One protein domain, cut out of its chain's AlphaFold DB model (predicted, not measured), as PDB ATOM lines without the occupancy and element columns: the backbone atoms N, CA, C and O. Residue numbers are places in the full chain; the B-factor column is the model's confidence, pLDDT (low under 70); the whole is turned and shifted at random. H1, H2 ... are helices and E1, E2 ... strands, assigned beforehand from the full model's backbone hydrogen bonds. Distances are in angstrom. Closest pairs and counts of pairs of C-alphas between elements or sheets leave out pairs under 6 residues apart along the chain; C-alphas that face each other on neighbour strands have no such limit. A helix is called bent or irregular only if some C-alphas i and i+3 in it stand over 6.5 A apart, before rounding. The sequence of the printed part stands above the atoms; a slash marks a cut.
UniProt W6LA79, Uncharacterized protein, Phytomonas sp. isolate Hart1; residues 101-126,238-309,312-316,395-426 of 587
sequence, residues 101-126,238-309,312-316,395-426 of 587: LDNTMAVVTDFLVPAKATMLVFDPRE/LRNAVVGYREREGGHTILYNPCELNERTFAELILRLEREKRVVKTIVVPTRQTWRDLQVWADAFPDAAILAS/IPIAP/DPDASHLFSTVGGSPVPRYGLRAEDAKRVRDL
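Overview. This is residues 101 to 126, 238 to 309, 312 to 316 and 395 to 426 of the 587 residues of an uncharacterized protein of Phytomonas sp. isolate Hart1 (UniProt W6LA79). A twisted sheet of five strands curls round helix H3, and its two longest strands, E1 and E2, bend sharply and fold back as one antiparallel pair; H2 packs on the same sheet, mainly near E1. A small hairpin, E5 and E6, with the short H4 before it, makes one end of the longest axis, away from the sheet, while the bend of E1 is at the other end. The printed part has 135 residues with four named helices and seven named strands, in the order E1 H1 E2 H2 E3 H3 E4 H4 E5 E6 E7. The larger sheet runs E1 E2 E3 E4 E7 and is mixed; the class is mixed, helices and strands. The whole is compact, with a radius of gyration of the C-alphas of 15.6 A, and spans 46 by 34 by 33 A.

Along the chain. E1, residues 106 to 122, begins at C-alpha 106 (93.119, 78.111, 161.991), bends by 131 degrees at residue 113 and measures 21.4 A from first to last C-alpha. After a cut come H1, residues 238 to 241, 4.9 A, and E2, residues 242 to 256, 23.1 A, which bends by 113 degrees at residue 251. H2, residues 263 to 275, is 18.3 A long. E3, residues 278 to 285, is 19.7 A long and bends by 60 degrees at residue 281. H3, residues 288 to 300, 19.5 A, begins at C-alpha 288 (98.165, 91.984, 155.883); it is irregular, with C-alphas 292 and 295 7.6 A apart. E4 is residues 305 to 308, 9.9 A. Beyond two further cuts come H4, residues 398 to 401, 5.5 A, E5, residues 402 to 405, 9.3 A, and E6, residues 408 to 411, 9.9 A. E7, residues 423 to 425, 6.2 A, ends at C-alpha 425 (109.028, 89.766, 158.475).

Arrangement. E1 and E7 are the edge strands of the larger sheet. E1 and E2 are antiparallel at 163 degrees, with N 108 and O 254 3.0 A apart before the bend of E1 and N 119 and O 246 2.9 A apart after it, both within hydrogen-bond range. E2 and E3 are parallel at 65 degrees, with N 281 and O 253 at 3.0 A. E3 and E4 are parallel at 24 degrees, with N 283 and O 305 at 2.8 A. E4 and E7 are parallel at 27 degrees, with N 424 and O 306 at 2.8 A. E2, H2, E3 and E3, H3, E4 are strand-helix-strand units, two parallel neighbour strands with a helix between, each with a right-handed crossover. H3 is on one face of the sheet, forming two layers, a helix layer and a sheet layer; its closest C-alphas to E3 are those of Trp 291 and Val 285, 7.6 A. H2 is on the sheet too; its closest C-alphas to E1 are those of Leu 271 and Phe 122, 7.5 A. H1 only grazes the sheet, only just on it with 5 pairs of C-alphas within 10 A. H2 and H3 are apart. The hairpin of E5 and E6 is antiparallel at 137 degrees, with N 403 and O 410 at 2.7 A. H4 is not on the larger sheet; its Leu 401 and Pro 411 of E6 have the closest C-alphas of the two, 5.6 A. Every O i to N i+4 pair is within hydrogen-bond range in H2, but 4 of 9 in H3, where 5 of 10 O i to N i+3 pairs are; H1 and H4 are too short for an O i to N i+4 pair.

Size, cuts and confidence. The two C-alphas farthest apart, those of Leu 112 and Gly 407, are 51.3 A apart. Residues 127 to 237, 310 to 311 and 317 to 394 are not printed, with C-alpha gaps of 8.0 A, 8.2 A and 20.2 A across these cuts. The link from E6 to E7, 11 residues, is long. The mean pLDDT of the printed part is 71.6; 62 residues are under 70, among them residues 101 to 109 and 395 to 414.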
ATOM      1  N   LEU A 101      81.732  87.986 155.849       32.44
ATOM      2  CA  LEU A 101      82.153  86.596 155.698       32.44
ATOM      3  C   LEU A 101      83.665  86.557 155.479       32.44
ATOM      4  O   LEU A 101      84.238  87.467 154.891       32.44
ATOM      5  N   ASP A 102      84.261  85.487 155.988       39.66
ATOM      6  CA  ASP A 102      85.670  85.132 155.909       39.66
ATOM      7  C   ASP A 102      86.664  86.115 156.552       39.66
ATOM      8  O   ASP A 102      87.214  87.028 155.946       39.66
ATOM      9  N   ASN A 103      87.019  85.807 157.794       42.94
ATOM     10  CA  ASN A 103      88.389  85.390 158.065       42.94
ATOM     11  C   ASN A 103      88.318  84.238 159.078       42.94
ATOM     12  O   ASN A 103      87.641  84.351 160.100       42.94
ATOM     13  N   THR A 104      88.980  83.117 158.791       49.75
ATOM     14  CA  THR A 104      88.986  81.949 159.685       49.75
ATOM     15  C   THR A 104      90.371  81.772 160.289       49.75
ATOM     16  O   THR A 104      91.308  81.364 159.606       49.75
ATOM     17  N   MET A 105      90.484  82.029 161.593       55.72
ATOM     18  CA  MET A 105      91.636  81.610 162.388       55.72
ATOM     19  C   MET A 105      91.720  80.078 162.400       55.72
ATOM     20  O   MET A 105      90.862  79.407 162.980       55.72
ATOM     21  N   ALA A 106      92.793  79.521 161.844       61.34
ATOM     22  CA  ALA A 106      93.119  78.111 161.991       61.34
ATOM     23  C   ALA A 106      94.037  77.901 163.206       61.34
ATOM     24  O   ALA A 106      95.040  78.589 163.390       61.34
ATOM     25  N   VAL A 107      93.703  76.920 164.046       62.72
ATOM     26  CA  VAL A 107      94.533  76.513 165.189       62.72
ATOM     27  C   VAL A 107      95.238  75.220 164.812       62.72
ATOM     28  O   VAL A 107      94.598  74.173 164.721       62.72
ATOM     29  N   VAL A 108      96.551  75.287 164.594       64.69
ATOM     30  CA  VAL A 108      97.370  74.129 164.210       64.69
ATOM     31  C   VAL A 108      98.265  73.757 165.386       64.69
ATOM     32  O   VAL A 108      98.866  74.623 166.021       64.69
ATOM     33  N   THR A 109      98.339  72.473 165.733       67.94
ATOM     34  CA  THR A 109      99.029  72.034 166.953       67.94
ATOM     35  C   THR A 109      99.921  70.832 166.705       67.94
ATOM     36  O   THR A 109      99.445  69.836 166.164       67.94
ATOM     37  N   ASP A 110     101.143  70.865 167.226       71.75
ATOM     38  CA  ASP A 110     101.989  69.681 167.321       71.75
ATOM     39  C   ASP A 110     101.935  69.136 168.753       71.75
ATOM     40  O   ASP A 110     102.404  69.759 169.705       71.75
ATOM     41  N   PHE A 111     101.307  67.972 168.925       70.94
ATOM     42  CA  PHE A 111     101.234  67.302 170.225       70.94
ATOM     43  C   PHE A 111     102.584  66.731 170.683       70.94
ATOM     44  O   PHE A 111     102.731  66.467 171.873       70.94
ATOM     45  N   LEU A 112     103.544  66.518 169.773       73.50
ATOM     46  CA  LEU A 112     104.831  65.902 170.110       73.50
ATOM     47  C   LEU A 112     105.904  66.913 170.522       73.50
ATOM     48  O   LEU A 112     106.949  66.503 171.022       73.50
ATOM     49  N   VAL A 113     105.658  68.214 170.347       80.00
ATOM     50  CA  VAL A 113     106.561  69.265 170.822       80.00
ATOM     51  C   VAL A 113     106.049  69.812 172.155       80.00
ATOM     52  O   VAL A 113     105.105  70.612 172.159       80.00
ATOM     53  N   PRO A 114     106.645  69.411 173.296       90.25
ATOM     54  CA  PRO A 114     106.401  70.083 174.558       90.25
ATOM     55  C   PRO A 114     106.990  71.493 174.492       90.25
ATOM     56  O   PRO A 114     108.134  71.697 174.086       90.25
ATOM     57  N   ALA A 115     106.201  72.474 174.903       92.62
ATOM     58  CA  ALA A 115     106.573  73.874 174.896       92.62
ATOM     59  C   ALA A 115     106.141  74.559 176.195       92.62
ATOM     60  O   ALA A 115     105.217  74.118 176.885       92.62
ATOM     61  N   LYS A 116     106.802  75.680 176.498       95.44
ATOM     62  CA  LYS A 116     106.508  76.539 177.645       95.44
ATOM     63  C   LYS A 116     106.200  77.960 177.174       95.44
ATOM     64  O   LYS A 116     106.913  78.506 176.322       95.44
ATOM     65  N   ALA A 117     105.111  78.531 177.678       94.00
ATOM     66  CA  ALA A 117     104.717  79.903 177.379       94.00
ATOM     67  C   ALA A 117     103.850  80.504 178.484       94.00
ATOM     68  O   ALA A 117     103.045  79.824 179.124       94.00
ATOM     69  N   THR A 118     103.965  81.812 178.626       93.06
ATOM     70  CA  THR A 118     103.044  82.681 179.340       93.06
ATOM     71  C   THR A 118     101.759  82.823 178.534       93.06
ATOM     72  O   THR A 118     101.777  83.222 177.371       93.06
ATOM     73  N   MET A 119     100.642  82.473 179.163       88.50
ATOM     74  CA  MET A 119      99.302  82.506 178.584       88.50
ATOM     75  C   MET A 119      98.402  83.384 179.452       88.50
ATOM     76  O   MET A 119      98.519  83.381 180.682       88.50
ATOM     77  N   LEU A 120      97.487  84.100 178.812       84.69
ATOM     78  CA  LEU A 120      96.432  84.852 179.482       84.69
ATOM     79  C   LEU A 120      95.436  83.892 180.173       84.69
ATOM     80  O   LEU A 120      95.105  82.835 179.630       84.69
ATOM     81  N   VAL A 121      95.000  84.232 181.390       80.81
ATOM     82  CA  VAL A 121      94.118  83.412 182.244       80.81
ATOM     83  C   VAL A 121      92.770  84.102 182.428       80.81
ATOM     84  O   VAL A 121      92.721  85.268 182.822       80.81
ATOM     85  N   PHE A 122      91.688  83.354 182.212       76.44
ATOM     86  CA  PHE A 122      90.318  83.800 182.471       76.44
ATOM     87  C   PHE A 122      89.762  83.224 183.773       76.44
ATOM     88  O   PHE A 122      90.034  82.067 184.081       76.44
ATOM     89  N   ASP A 123      88.926  83.979 184.496       70.19
ATOM     90  CA  ASP A 123      88.019  83.383 185.484       70.19
ATOM     91  C   ASP A 123      86.789  82.825 184.744       70.19
ATOM     92  O   ASP A 123      85.997  83.600 184.187       70.19
ATOM     93  N   PRO A 124      86.561  81.495 184.744       58.56
ATOM     94  CA  PRO A 124      85.382  80.906 184.117       58.56
ATOM     95  C   PRO A 124      84.061  81.376 184.740       58.56
ATOM     96  O   PRO A 124      83.010  81.186 184.133       58.56
ATOM     97  N   ARG A 125      84.077  81.950 185.949       62.25
ATOM     98  CA  ARG A 125      82.891  82.470 186.644       62.25
ATOM     99  C   ARG A 125      82.470  83.829 186.109       62.25
ATOM    100  O   ARG A 125      81.280  84.031 185.902       62.25
ATOM    101  N   GLU A 126      83.421  84.723 185.841       58.44
ATOM    102  CA  GLU A 126      83.124  86.034 185.252       58.44
ATOM    103  C   GLU A 126      82.803  85.919 183.759       58.44
ATOM    104  O   GLU A 126      81.845  86.529 183.290       58.44
ATOM    105  N   LEU A 238      84.894  90.649 179.237       49.22
ATOM    106  CA  LEU A 238      86.148  89.953 178.941       49.22
ATOM    107  C   LEU A 238      87.377  90.632 179.545       49.22
ATOM    108  O   LEU A 238      88.227  89.933 180.081       49.22
ATOM    109  N   ARG A 239      87.447  91.971 179.549       51.81
ATOM    110  CA  ARG A 239      88.527  92.710 180.232       51.81
ATOM    111  C   ARG A 239      88.527  92.509 181.748       51.81
ATOM    112  O   ARG A 239      89.604  92.506 182.332       51.81
ATOM    113  N   ASN A 240      87.357  92.341 182.362       50.19
ATOM    114  CA  ASN A 240      87.239  92.037 183.789       50.19
ATOM    115  C   ASN A 240      87.615  90.574 184.080       50.19
ATOM    116  O   ASN A 240      88.391  90.312 184.992       50.19
ATOM    117  N   ALA A 241      87.169  89.645 183.228       59.12
ATOM    118  CA  ALA A 241      87.447  88.222 183.374       59.12
ATOM    119  C   ALA A 241      88.929  87.845 183.162       59.12
ATOM    120  O   ALA A 241      89.293  86.712 183.480       59.12
ATOM    121  N   VAL A 242      89.788  88.742 182.647       66.88
ATOM    122  CA  VAL A 242      91.249  88.539 182.618       66.88
ATOM    123  C   VAL A 242      91.813  88.630 184.038       66.88
ATOM    124  O   VAL A 242      92.047  89.714 184.566       66.88
ATOM    125  N   VAL A 243      92.118  87.479 184.636       73.44
ATOM    126  CA  VAL A 243      92.723  87.395 185.980       73.44
ATOM    127  C   VAL A 243      94.209  87.766 185.948       73.44
ATOM    128  O   VAL A 243      94.773  88.210 186.947       73.44
ATOM    129  N   GLY A 244      94.859  87.584 184.797       85.25
ATOM    130  CA  GLY A 244      96.256  87.940 184.570       85.25
ATOM    131  C   GLY A 244      96.950  86.968 183.623       85.25
ATOM    132  O   GLY A 244      96.318  86.355 182.762       85.25
ATOM    133  N   TYR A 245      98.257  86.811 183.808       89.94
ATOM    134  CA  TYR A 245      99.101  85.917 183.017       89.94
ATOM    135  C   TYR A 245      99.666  84.790 183.875       89.94
ATOM    136  O   TYR A 245      99.997  84.987 185.046       89.94
ATOM    137  N   ARG A 246      99.821  83.607 183.278       91.44
ATOM    138  CA  ARG A 246     100.442  82.451 183.927       91.44
ATOM    139  C   ARG A 246     101.338  81.702 182.955       91.44
ATOM    140  O   ARG A 246     100.928  81.376 181.843       91.44
ATOM    141  N   GLU A 247     102.538  81.365 183.411       94.69
ATOM    142  CA  GLU A 247     103.422  80.445 182.700       94.69
ATOM    143  C   GLU A 247     102.849  79.018 182.737       94.69
ATOM    144  O   GLU A 247     102.432  78.515 183.788       94.69
ATOM    145  N   ARG A 248     102.788  78.374 181.572       92.56
ATOM    146  CA  ARG A 248     102.206  77.044 181.377       92.56
ATOM    147  C   ARG A 248     103.113  76.186 180.506       92.56
ATOM    148  O   ARG A 248     103.841  76.693 179.656       92.56
ATOM    149  N   GLU A 249     103.005  74.878 180.700       93.50
ATOM    150  CA  GLU A 249     103.593  73.853 179.838       93.50
ATOM    151  C   GLU A 249     102.474  73.133 179.083       93.50
ATOM    152  O   GLU A 249     101.381  72.916 179.621       93.50
ATOM    153  N   GLY A 250     102.724  72.793 177.821       90.62
ATOM    154  CA  GLY A 250     101.722  72.193 176.949       90.62
ATOM    155  C   GLY A 250     102.244  71.873 175.552       90.62
ATOM    156  O   GLY A 250     103.408  72.114 175.245       90.62
ATOM    157  N   GLY A 251     101.376  71.343 174.690       83.12
ATOM    158  CA  GLY A 251     101.722  71.107 173.283       83.12
ATOM    159  C   GLY A 251     101.860  72.417 172.500       83.12
ATOM    160  O   GLY A 251     101.009  73.308 172.638       83.12
ATOM    161  N   HIS A 252     102.904  72.516 171.669       84.62
ATOM    162  CA  HIS A 252     103.174  73.667 170.801       84.62
ATOM    163  C   HIS A 252     101.977  73.949 169.892       84.62
ATOM    164  O   HIS A 252     101.545  73.102 169.108       84.62
ATOM    165  N   THR A 253     101.440  75.161 169.993       84.56
ATOM    166  CA  THR A 253     100.325  75.635 169.171       84.56
ATOM    167  C   THR A 253     100.742  76.831 168.329       84.56
ATOM    168  O   THR A 253     101.425  77.747 168.800       84.56
ATOM    169  N   ILE A 254     100.305  76.790 167.075       81.19
ATOM    170  CA  ILE A 254     100.441  77.826 166.066       81.19
ATOM    171  C   ILE A 254      99.039  78.393 165.825       81.19
ATOM    172  O   ILE A 254      98.111  77.649 165.500       81.19
ATOM    173  N   LEU A 255      98.883  79.704 165.987       83.06
ATOM    174  CA  LEU A 255      97.695  80.413 165.519       83.06
ATOM    175  C   LEU A 255      97.970  80.915 164.110       83.06
ATOM    176  O   LEU A 255      98.910  81.677 163.902       83.06
ATOM    177  N   TYR A 256      97.178  80.457 163.151       73.19
ATOM    178  CA  TYR A 256      97.384  80.694 161.732       73.19
ATOM    179  C   TYR A 256      96.236  81.523 161.158       73.19
ATOM    180  O   TYR A 256      95.069  81.183 161.344       73.19
ATOM    181  N   ASN A 257      96.582  82.631 160.501       70.62
ATOM    182  CA  ASN A 257      95.647  83.671 160.073       70.62
ATOM    183  C   ASN A 257      94.672  84.150 161.185       70.62
ATOM    184  O   ASN A 257      93.461  84.189 160.961       70.62
ATOM    185  N   PRO A 258      95.147  84.473 162.408       68.00
ATOM    186  CA  PRO A 258      94.267  84.919 163.480       68.00
ATOM    187  C   PRO A 258      93.756  86.339 163.204       68.00
ATOM    188  O   PRO A 258      94.527  87.288 163.097       68.00
ATOM    189  N   CYS A 259      92.441  86.469 163.080       63.22
ATOM    190  CA  CYS A 259      91.746  87.663 162.605       63.22
ATOM    191  C   CYS A 259      90.896  88.332 163.698       63.22
ATOM    192  O   CYS A 259      90.980  87.945 164.867       63.22
ATOM    193  N   GLU A 260      90.057  89.297 163.301       54.78
ATOM    194  CA  GLU A 260      89.027  89.922 164.142       54.78
ATOM    195  C   GLU A 260      88.088  88.839 164.692       54.78
ATOM    196  O   GLU A 260      87.164  88.370 164.023       54.78
ATOM    197  N   LEU A 261      88.352  88.395 165.919       56.12
ATOM    198  CA  LEU A 261      87.441  87.518 166.632       56.12
ATOM    199  C   LEU A 261      86.405  88.356 167.351       56.12
ATOM    200  O   LEU A 261      86.732  89.291 168.081       56.12
ATOM    201  N   ASN A 262      85.152  87.912 167.262       60.34
ATOM    202  CA  ASN A 262      84.240  88.236 168.337       60.34
ATOM    203  C   ASN A 262      84.819  87.670 169.646       60.34
ATOM    204  O   ASN A 262      85.364  86.565 169.728       60.34
ATOM    205  N   GLU A 263      84.669  88.470 170.677       63.06
ATOM    206  CA  GLU A 263      85.146  88.257 172.032       63.06
ATOM    207  C   GLU A 263      84.817  86.890 172.631       63.06
ATOM    208  O   GLU A 263      85.650  86.280 173.301       63.06
ATOM    209  N   ARG A 264      83.628  86.362 172.330       62.28
ATOM    210  CA  ARG A 264      83.220  85.032 172.772       62.28
ATOM    211  C   ARG A 264      84.085  83.942 172.134       62.28
ATOM    212  O   ARG A 264      84.552  83.065 172.852       62.28
ATOM    213  N   THR A 265      84.348  84.003 170.829       61.22
ATOM    214  CA  THR A 265      85.244  83.049 170.150       61.22
ATOM    215  C   THR A 265      86.681  83.155 170.669       61.22
ATOM    216  O   THR A 265      87.350  82.134 170.816       61.22
ATOM    217  N   PHE A 266      87.145  84.358 171.020       69.56
ATOM    218  CA  PHE A 266      88.449  84.548 171.665       69.56
ATOM    219  C   PHE A 266      88.502  83.903 173.065       69.56
ATOM    220  O   PHE A 266      89.429  83.150 173.366       69.56
ATOM    221  N   ALA A 267      87.479  84.107 173.903       69.56
ATOM    222  CA  ALA A 267      87.373  83.458 175.212       69.56
ATOM    223  C   ALA A 267      87.301  81.923 175.097       69.56
ATOM    224  O   ALA A 267      88.029  81.205 175.786       69.56
ATOM    225  N   GLU A 268      86.457  81.413 174.194       69.38
ATOM    226  CA  GLU A 268      86.302  79.980 173.923       69.38
ATOM    227  C   GLU A 268      87.617  79.351 173.423       69.38
ATOM    228  O   GLU A 268      87.951  78.244 173.849       69.38
ATOM    229  N   LEU A 269      88.411  80.058 172.604       73.56
ATOM    230  CA  LEU A 269      89.761  79.631 172.223       73.56
ATOM    231  C   LEU A 269      90.672  79.495 173.447       73.56
ATOM    232  O   LEU A 269      91.306  78.455 173.614       73.56
ATOM    233  N   ILE A 270      90.765  80.521 174.294       78.69
ATOM    234  CA  ILE A 270      91.703  80.520 175.428       78.69
ATOM    235  C   ILE A 270      91.333  79.410 176.422       78.69
ATOM    236  O   ILE A 270      92.199  78.632 176.825       78.69
ATOM    237  N   LEU A 271      90.040  79.244 176.723       77.38
ATOM    238  CA  LEU A 271      89.522  78.141 177.542       77.38
ATOM    239  C   LEU A 271      89.768  76.765 176.898       77.38
ATOM    240  O   LEU A 271      90.053  75.788 177.594       77.38
ATOM    241  N   ARG A 272      89.705  76.663 175.563       76.56
ATOM    242  CA  ARG A 272      90.038  75.435 174.828       76.56
ATOM    243  C   ARG A 272      91.529  75.103 174.923       76.56
ATOM    244  O   ARG A 272      91.865  73.961 175.231       76.56
ATOM    245  N   LEU A 273      92.410  76.086 174.726       80.94
ATOM    246  CA  LEU A 273      93.861  75.951 174.910       80.94
ATOM    247  C   LEU A 273      94.215  75.625 176.372       80.94
ATOM    248  O   LEU A 273      95.193  74.922 176.649       80.94
ATOM    249  N   GLU A 274      93.415  76.087 177.334       83.44
ATOM    250  CA  GLU A 274      93.529  75.658 178.723       83.44
ATOM    251  C   GLU A 274      93.191  74.172 178.892       83.44
ATOM    252  O   GLU A 274      94.066  73.387 179.272       83.44
ATOM    253  N   ARG A 275      91.966  73.781 178.522       83.00
ATOM    254  CA  ARG A 275      91.441  72.409 178.616       83.00
ATOM    255  C   ARG A 275      92.322  71.376 177.911       83.00
ATOM    256  O   ARG A 275      92.540  70.291 178.442       83.00
ATOM    257  N   GLU A 276      92.836  71.710 176.731       80.50
ATOM    258  CA  GLU A 276      93.664  70.823 175.900       80.50
ATOM    259  C   GLU A 276      95.162  70.874 176.251       80.50
ATOM    260  O   GLU A 276      95.969  70.279 175.539       80.50
ATOM    261  N   LYS A 277      95.551  71.563 177.340       88.12
ATOM    262  CA  LYS A 277      96.948  71.720 177.792       88.12
ATOM    263  C   LYS A 277      97.873  72.200 176.667       88.12
ATOM    264  O   LYS A 277      98.872  71.563 176.333       88.12
ATOM    265  N   ARG A 278      97.513  73.330 176.058       84.81
ATOM    266  CA  ARG A 278      98.229  73.950 174.940       84.81
ATOM    267  C   ARG A 278      98.839  75.286 175.313       84.81
ATOM    268  O   ARG A 278      98.322  76.000 176.176       84.81
ATOM    269  N   VAL A 279      99.908  75.625 174.599       90.88
ATOM    270  CA  VAL A 279     100.577  76.921 174.678       90.88
ATOM    271  C   VAL A 279     100.848  77.460 173.278       90.88
ATOM    272  O   VAL A 279     101.317  76.731 172.403       90.88
ATOM    273  N   VAL A 280     100.549  78.739 173.055       89.44
ATOM    274  CA  VAL A 280     100.817  79.398 171.772       89.44
ATOM    275  C   VAL A 280     102.278  79.835 171.748       89.44
ATOM    276  O   VAL A 280     102.717  80.613 172.592       89.44
ATOM    277  N   LYS A 281     103.041  79.314 170.784       92.69
ATOM    278  CA  LYS A 281     104.453  79.682 170.560       92.69
ATOM    279  C   LYS A 281     104.675  80.434 169.260       92.69
ATOM    280  O   LYS A 281     105.704  81.094 169.117       92.69
ATOM    281  N   THR A 282     103.728  80.355 168.335       87.88
ATOM    282  CA  THR A 282     103.833  80.989 167.025       87.88
ATOM    283  C   THR A 282     102.485  81.577 166.639       87.88
ATOM    284  O   THR A 282     101.456  80.912 166.739       87.88
ATOM    285  N   ILE A 283     102.506  82.817 166.178       88.25
ATOM    286  CA  ILE A 283     101.406  83.481 165.492       88.25
ATOM    287  C   ILE A 283     101.879  83.688 164.056       88.25
ATOM    288  O   ILE A 283     102.951  84.251 163.838       88.25
ATOM    289  N   VAL A 284     101.116  83.200 163.086       80.75
ATOM    290  CA  VAL A 284     101.400  83.349 161.659       80.75
ATOM    291  C   VAL A 284     100.317  84.221 161.042       80.75
ATOM    292  O   VAL A 284      99.130  83.910 161.120       80.75
ATOM    293  N   VAL A 285     100.768  85.304 160.423       78.94
ATOM    294  CA  VAL A 285     100.007  86.387 159.800       78.94
ATOM    295  C   VAL A 285     100.324  86.316 158.298       78.94
ATOM    296  O   VAL A 285     101.211  87.022 157.817       78.94
ATOM    297  N   PRO A 286      99.702  85.384 157.552       66.44
ATOM    298  CA  PRO A 286     100.072  85.107 156.163       66.44
ATOM    299  C   PRO A 286      99.652  86.228 155.203       66.44
ATOM    300  O   PRO A 286     100.144  86.273 154.082       66.44
ATOM    301  N   THR A 287      98.773  87.137 155.636       64.12
ATOM    302  CA  THR A 287      98.233  88.255 154.850       64.12
ATOM    303  C   THR A 287      98.146  89.514 155.724       64.12
ATOM    304  O   THR A 287      98.005  89.422 156.946       64.12
ATOM    305  N   ARG A 288      98.197  90.714 155.125       62.78
ATOM    306  CA  ARG A 288      98.165  91.984 155.883       62.78
ATOM    307  C   ARG A 288      96.800  92.320 156.494       62.78
ATOM    308  O   ARG A 288      96.730  93.131 157.414       62.78
ATOM    309  N   GLN A 289      95.720  91.679 156.041       56.59
ATOM    310  CA  GLN A 289      94.359  91.935 156.540       56.59
ATOM    311  C   GLN A 289      94.226  91.681 158.054       56.59
ATOM    312  O   GLN A 289      93.455  92.354 158.736       56.59
ATOM    313  N   THR A 290      95.014  90.750 158.602       61.16
ATOM    314  CA  THR A 290      94.988  90.380 160.028       61.16
ATOM    315  C   THR A 290      95.807  91.311 160.938       61.16
ATOM    316  O   THR A 290      95.809  91.140 162.156       61.16
ATOM    317  N   TRP A 291      96.458  92.352 160.398       68.56
ATOM    318  CA  TRP A 291      97.247  93.313 161.190       68.56
ATOM    319  C   TRP A 291      96.420  94.148 162.174       68.56
ATOM    320  O   TRP A 291      96.954  94.596 163.188       68.56
ATOM    321  N   ARG A 292      95.125  94.348 161.896       65.38
ATOM    322  CA  ARG A 292      94.211  95.159 162.716       65.38
ATOM    323  C   ARG A 292      94.135  94.692 164.170       65.38
ATOM    324  O   ARG A 292      94.207  95.520 165.075       65.38
ATOM    325  N   ASP A 293      94.044  93.383 164.377       69.31
ATOM    326  CA  ASP A 293      93.844  92.764 165.694       69.31
ATOM    327  C   ASP A 293      95.132  92.140 166.249       69.31
ATOM    328  O   ASP A 293      95.145  91.556 167.334       69.31
ATOM    329  N   LEU A 294      96.246  92.287 165.525       76.38
ATOM    330  CA  LEU A 294      97.520  91.656 165.850       76.38
ATOM    331  C   LEU A 294      98.056  92.062 167.231       76.38
ATOM    332  O   LEU A 294      98.693  91.241 167.889       76.38
ATOM    333  N   GLN A 295      97.747  93.270 167.720       79.56
ATOM    334  CA  GLN A 295      98.101  93.662 169.089       79.56
ATOM    335  C   GLN A 295      97.351  92.845 170.148       79.56
ATOM    336  O   GLN A 295      97.968  92.425 171.121       79.56
ATOM    337  N   VAL A 296      96.060  92.556 169.949       79.50
ATOM    338  CA  VAL A 296      95.264  91.735 170.883       79.50
ATOM    339  C   VAL A 296      95.873  90.338 170.995       79.50
ATOM    340  O   VAL A 296      96.026  89.796 172.089       79.50
ATOM    341  N   TRP A 297      96.296  89.781 169.861       84.12
ATOM    342  CA  TRP A 297      96.979  88.492 169.790       84.12
ATOM    343  C   TRP A 297      98.377  88.507 170.413       84.12
ATOM    344  O   TRP A 297      98.753  87.567 171.117       84.12
ATOM    345  N   ALA A 298      99.134  89.579 170.189       85.50
ATOM    346  CA  ALA A 298     100.452  89.781 170.772       85.50
ATOM    347  C   ALA A 298     100.394  89.964 172.298       85.50
ATOM    348  O   ALA A 298     101.265  89.435 172.989       85.50
ATOM    349  N   ASP A 299      99.375  90.651 172.815       84.12
ATOM    350  CA  ASP A 299      99.123  90.820 174.249       84.12
ATOM    351  C   ASP A 299      98.713  89.498 174.900       84.12
ATOM    352  O   ASP A 299      99.275  89.110 175.921       84.12
ATOM    353  N   ALA A 300      97.783  88.762 174.284       84.50
ATOM    354  CA  ALA A 300      97.302  87.475 174.790       84.50
ATOM    355  C   ALA A 300      98.410  86.415 174.917       84.50
ATOM    356  O   ALA A 300      98.371  85.570 175.818       84.50
ATOM    357  N   PHE A 301      99.390  86.466 174.007       91.00
ATOM    358  CA  PHE A 301     100.491  85.513 173.895       91.00
ATOM    359  C   PHE A 301     101.842  86.249 173.810       91.00
ATOM    360  O   PHE A 301     102.458  86.320 172.738       91.00
ATOM    361  N   PRO A 302     102.343  86.793 174.937       90.88
ATOM    362  CA  PRO A 302     103.565  87.601 174.953       90.88
ATOM    363  C   PRO A 302     104.823  86.791 174.590       90.88
ATOM    364  O   PRO A 302     105.775  87.342 174.043       90.88
ATOM    365  N   ASP A 303     104.802  85.472 174.808       93.56
ATOM    366  CA  ASP A 303     105.911  84.553 174.507       93.56
ATOM    367  C   ASP A 303     105.824  83.902 173.111       93.56
ATOM    368  O   ASP A 303     106.581  82.963 172.818       93.56
ATOM    369  N   ALA A 304     104.884  84.340 172.267       93.19
ATOM    370  CA  ALA A 304     104.750  83.863 170.895       93.19
ATOM    371  C   ALA A 304     105.645  84.661 169.934       93.19
ATOM    372  O   ALA A 304     105.680  85.894 169.977       93.19
ATOM    373  N   ALA A 305     106.335  83.959 169.035       92.69
ATOM    374  CA  ALA A 305     106.965  84.568 167.868       92.69
ATOM    375  C   ALA A 305     105.890  84.932 166.834       92.69
ATOM    376  O   ALA A 305     104.963  84.151 166.614       92.69
ATOM    377  N   ILE A 306     106.020  86.092 166.191       89.69
ATOM    378  CA  ILE A 306     105.071  86.593 165.192       89.69
ATOM    379  C   ILE A 306     105.747  86.519 163.823       89.69
ATOM    380  O   ILE A 306     106.743  87.194 163.577       89.69
ATOM    381  N   LEU A 307     105.220  85.682 162.934       87.12
ATOM    382  CA  LEU A 307     105.685  85.524 161.558       87.12
ATOM    383  C   LEU A 307     104.675  86.209 160.640       87.12
ATOM    384  O   LEU A 307     103.502  85.846 160.682       87.12
ATOM    385  N   ALA A 308     105.094  87.186 159.836       81.62
ATOM    386  CA  ALA A 308     104.161  87.980 159.036       81.62
ATOM    387  C   ALA A 308     104.610  88.187 157.591       81.62
ATOM    388  O   ALA A 308     105.788  88.433 157.337       81.62
ATOM    389  N   SER A 309     103.657  88.137 156.659       69.81
ATOM    390  CA  SER A 309     103.872  88.594 155.287       69.81
ATOM    391  C   SER A 309     103.803  90.124 155.230       69.81
ATOM    392  O   SER A 309     102.769  90.728 155.526       69.81
ATOM    393  N   ILE A 312     105.099  94.808 159.086       67.44
ATOM    394  CA  ILE A 312     104.073  95.244 160.047       67.44
ATOM    395  C   ILE A 312     104.333  96.697 160.497       67.44
ATOM    396  O   ILE A 312     105.468  97.003 160.882       67.44
ATOM    397  N   PRO A 313     103.313  97.579 160.545       64.81
ATOM    398  CA  PRO A 313     103.433  98.890 161.174       64.81
ATOM    399  C   PRO A 313     103.769  98.726 162.661       64.81
ATOM    400  O   PRO A 313     102.980  98.210 163.457       64.81
ATOM    401  N   ILE A 314     104.966  99.168 163.040       67.69
ATOM    402  CA  ILE A 314     105.400  99.219 164.435       67.69
ATOM    403  C   ILE A 314     104.976 100.575 164.998       67.69
ATOM    404  O   ILE A 314     105.297 101.623 164.435       67.69
ATOM    405  N   ALA A 315     104.262 100.562 166.119       61.50
ATOM    406  CA  ALA A 315     103.937 101.765 166.855       61.50
ATOM    407  C   ALA A 315     105.225 102.454 167.313       61.50
ATOM    408  O   ALA A 315     106.087 101.774 167.883       61.50
ATOM    409  N   PRO A 316     105.372 103.775 167.089       51.28
ATOM    410  CA  PRO A 316     106.540 104.499 167.559       51.28
ATOM    411  C   PRO A 316     106.675 104.265 169.061       51.28
ATOM    412  O   PRO A 316     105.681 104.288 169.796       51.28
ATOM    413  N   ASP A 395      97.923 100.366 149.699       39.19
ATOM    414  CA  ASP A 395      98.568 101.609 149.273       39.19
ATOM    415  C   ASP A 395     100.039 101.658 149.761       39.19
ATOM    416  O   ASP A 395     100.291 101.482 150.963       39.19
ATOM    417  N   PRO A 396     101.034 101.878 148.874       40.25
ATOM    418  CA  PRO A 396     102.413 102.143 149.286       40.25
ATOM    419  C   PRO A 396     102.551 103.388 150.182       40.25
ATOM    420  O   PRO A 396     103.518 103.472 150.945       40.25
ATOM    421  N   ASP A 397     101.604 104.330 150.141       44.12
ATOM    422  CA  ASP A 397     101.448 105.362 151.163       44.12
ATOM    423  C   ASP A 397     100.730 104.786 152.399       44.12
ATOM    424  O   ASP A 397      99.506 104.814 152.562       44.12
ATOM    425  N   ALA A 398     101.541 104.290 153.332       48.94
ATOM    426  CA  ALA A 398     101.099 103.746 154.612       48.94
ATOM    427  C   ALA A 398     100.382 104.762 155.533       48.94
ATOM    428  O   ALA A 398      99.989 104.384 156.637       48.94
ATOM    429  N   SER A 399     100.202 106.034 155.146       48.00
ATOM    430  CA  SER A 399      99.561 107.075 155.972       48.00
ATOM    431  C   SER A 399      98.171 106.698 156.492       48.00
ATOM    432  O   SER A 399      97.811 107.107 157.596       48.00
ATOM    433  N   HIS A 400      97.420 105.854 155.778       53.38
ATOM    434  CA  HIS A 400      96.125 105.315 156.209       53.38
ATOM    435  C   HIS A 400      96.208 104.404 157.456       53.38
ATOM    436  O   HIS A 400      95.234 104.325 158.220       53.38
ATOM    437  N   LEU A 401      97.363 103.756 157.692       51.38
ATOM    438  CA  LEU A 401      97.679 103.001 158.915       51.38
ATOM    439  C   LEU A 401      97.935 103.930 160.101       51.38
ATOM    440  O   LEU A 401      97.961 103.459 161.235       51.38
ATOM    441  N   PHE A 402      98.087 105.236 159.872       52.69
ATOM    442  CA  PHE A 402      98.308 106.244 160.896       52.69
ATOM    443  C   PHE A 402      97.103 107.188 161.037       52.69
ATOM    444  O   PHE A 402      96.249 107.355 160.170       52.69
ATOM    445  N   SER A 403      97.003 107.790 162.211       52.94
ATOM    446  CA  SER A 403      96.060 108.846 162.560       52.94
ATOM    447  C   SER A 403      96.850 110.017 163.117       52.94
ATOM    448  O   SER A 403      97.836 109.817 163.821       52.94
ATOM    449  N   THR A 404      96.453 111.248 162.824       48.41
ATOM    450  CA  THR A 404      97.144 112.426 163.351       48.41
ATOM    451  C   THR A 404      96.516 112.863 164.671       48.41
ATOM    452  O   THR A 404      95.463 113.498 164.703       48.41
ATOM    453  N   VAL A 405      97.182 112.555 165.787       44.47
ATOM    454  CA  VAL A 405      96.772 113.016 167.123       44.47
ATOM    455  C   VAL A 405      97.717 114.135 167.546       44.47
ATOM    456  O   VAL A 405      98.905 113.922 167.761       44.47
ATOM    457  N   GLY A 406      97.202 115.366 167.616       50.50
ATOM    458  CA  GLY A 406      98.021 116.544 167.935       50.50
ATOM    459  C   GLY A 406      99.093 116.872 166.885       50.50
ATOM    460  O   GLY A 406     100.112 117.457 167.229       50.50
ATOM    461  N   GLY A 407      98.885 116.471 165.625       58.12
ATOM    462  CA  GLY A 407      99.833 116.681 164.522       58.12
ATOM    463  C   GLY A 407     100.928 115.617 164.394       58.12
ATOM    464  O   GLY A 407     101.640 115.621 163.396       58.12
ATOM    465  N   SER A 408     101.040 114.681 165.343       45.22
ATOM    466  CA  SER A 408     101.956 113.536 165.245       45.22
ATOM    467  C   SER A 408     101.238 112.303 164.677       45.22
ATOM    468  O   SER A 408     100.089 112.060 165.065       45.22
ATOM    469  N   PRO A 409     101.867 111.516 163.783       50.00
ATOM    470  CA  PRO A 409     101.302 110.262 163.296       50.00
ATOM    471  C   PRO A 409     101.348 109.184 164.391       50.00
ATOM    472  O   PRO A 409     102.409 108.797 164.873       50.00
ATOM    473  N   VAL A 410     100.175 108.682 164.766       54.38
ATOM    474  CA  VAL A 410      99.956 107.590 165.721       54.38
ATOM    475  C   VAL A 410      99.264 106.446 164.978       54.38
ATOM    476  O   VAL A 410      98.187 106.681 164.421       54.38
ATOM    477  N   PRO A 411      99.829 105.227 164.928       56.38
ATOM    478  CA  PRO A 411      99.221 104.130 164.187       56.38
ATOM    479  C   PRO A 411      97.810 103.813 164.689       56.38
ATOM    480  O   PRO A 411      97.571 103.702 165.890       56.38
ATOM    481  N   ARG A 412      96.880 103.655 163.747       56.28
ATOM    482  CA  ARG A 412      95.533 103.113 163.967       56.28
ATOM    483  C   ARG A 412      95.577 101.614 164.248       56.28
ATOM    484  O   ARG A 412      94.758 101.121 165.014       56.28
ATOM    485  N   TYR A 413      96.525 100.921 163.617       62.78
ATOM    486  CA  TYR A 413      96.713  99.472 163.661       62.78
ATOM    487  C   TYR A 413      98.214  99.162 163.681       62.78
ATOM    488  O   TYR A 413      98.993  99.902 163.078       62.78
ATOM    489  N   GLY A 414      98.624  98.082 164.347       64.94
ATOM    490  CA  GLY A 414     100.029  97.671 164.402       64.94
ATOM    491  C   GLY A 414     100.451  97.043 165.725       64.94
ATOM    492  O   GLY A 414      99.617  96.778 166.588       64.94
ATOM    493  N   LEU A 415     101.757  96.811 165.867       73.38
ATOM    494  CA  LEU A 415     102.377  96.231 167.063       73.38
ATOM    495  C   LEU A 415     103.138  97.271 167.885       73.38
ATOM    496  O   LEU A 415     103.809  98.128 167.318       73.38
ATOM    497  N   ARG A 416     103.139  97.156 169.217       79.38
ATOM    498  CA  ARG A 416     104.019  97.951 170.093       79.38
ATOM    499  C   ARG A 416     105.494  97.772 169.718       79.38
ATOM    500  O   ARG A 416     105.935  96.667 169.402       79.38
ATOM    501  N   ALA A 417     106.293  98.825 169.891       77.94
ATOM    502  CA  ALA A 417     107.748  98.771 169.720       77.94
ATOM    503  C   ALA A 417     108.425  97.644 170.531       77.94
ATOM    504  O   ALA A 417     109.358  97.007 170.049       77.94
ATOM    505  N   GLU A 418     107.935  97.344 171.740       79.62
ATOM    506  CA  GLU A 418     108.471  96.261 172.581       79.62
ATOM    507  C   GLU A 418     108.196  94.847 172.038       79.62
ATOM    508  O   GLU A 418     108.951  93.915 172.337       79.62
ATOM    509  N   ASP A 419     107.162  94.702 171.204       81.69
ATOM    510  CA  ASP A 419     106.781  93.459 170.532       81.69
ATOM    511  C   ASP A 419     107.531  93.255 169.207       81.69
ATOM    512  O   ASP A 419     107.668  92.118 168.758       81.69
ATOM    513  N   ALA A 420     108.111  94.311 168.622       80.19
ATOM    514  CA  ALA A 420     108.855  94.243 167.360       80.19
ATOM    515  C   ALA A 420     110.012  93.222 167.384       80.19
ATOM    516  O   ALA A 420     110.286  92.572 166.380       80.19
ATOM    517  N   LYS A 421     110.641  92.996 168.547       83.88
ATOM    518  CA  LYS A 421     111.681  91.963 168.742       83.88
ATOM    519  C   LYS A 421     111.188  90.522 168.526       83.88
ATOM    520  O   LYS A 421     112.004  89.616 168.387       83.88
ATOM    521  N   ARG A 422     109.867  90.300 168.554       86.69
ATOM    522  CA  ARG A 422     109.204  89.005 168.319       86.69
ATOM    523  C   ARG A 422     108.783  88.820 166.862       86.69
ATOM    524  O   ARG A 422     108.364  87.723 166.498       86.69
ATOM    525  N   VAL A 423     108.869  89.878 166.053       83.69
ATOM    526  CA  VAL A 423     108.411  89.902 164.665       83.69
ATOM    527  C   VAL A 423     109.512  89.423 163.729       83.69
ATOM    528  O   VAL A 423     110.607  89.984 163.687       83.69
ATOM    529  N   ARG A 424     109.185  88.429 162.906       85.62
ATOM    530  CA  ARG A 424     109.957  88.049 161.727       85.62
ATOM    531  C   ARG A 424     109.129  88.357 160.485       85.62
ATOM    532  O   ARG A 424     108.159  87.668 160.182       85.62
ATOM    533  N   ASP A 425     109.544  89.405 159.789       79.56
ATOM    534  CA  ASP A 425     109.028  89.766 158.475       79.56
ATOM    535  C   ASP A 425     109.505  88.734 157.443       79.56
ATOM    536  O   ASP A 425     110.707  88.556 157.231       79.56
ATOM    537  N   LEU A 426     108.546  88.024 156.852       76.62
ATOM    538  CA  LEU A 426     108.763  86.960 155.879       76.62
ATOM    539  C   LEU A 426     108.971  87.498 154.453       76.62
ATOM    540  O   LEU A 426     109.346  86.732 153.572       76.62
TER     541      LEU A 426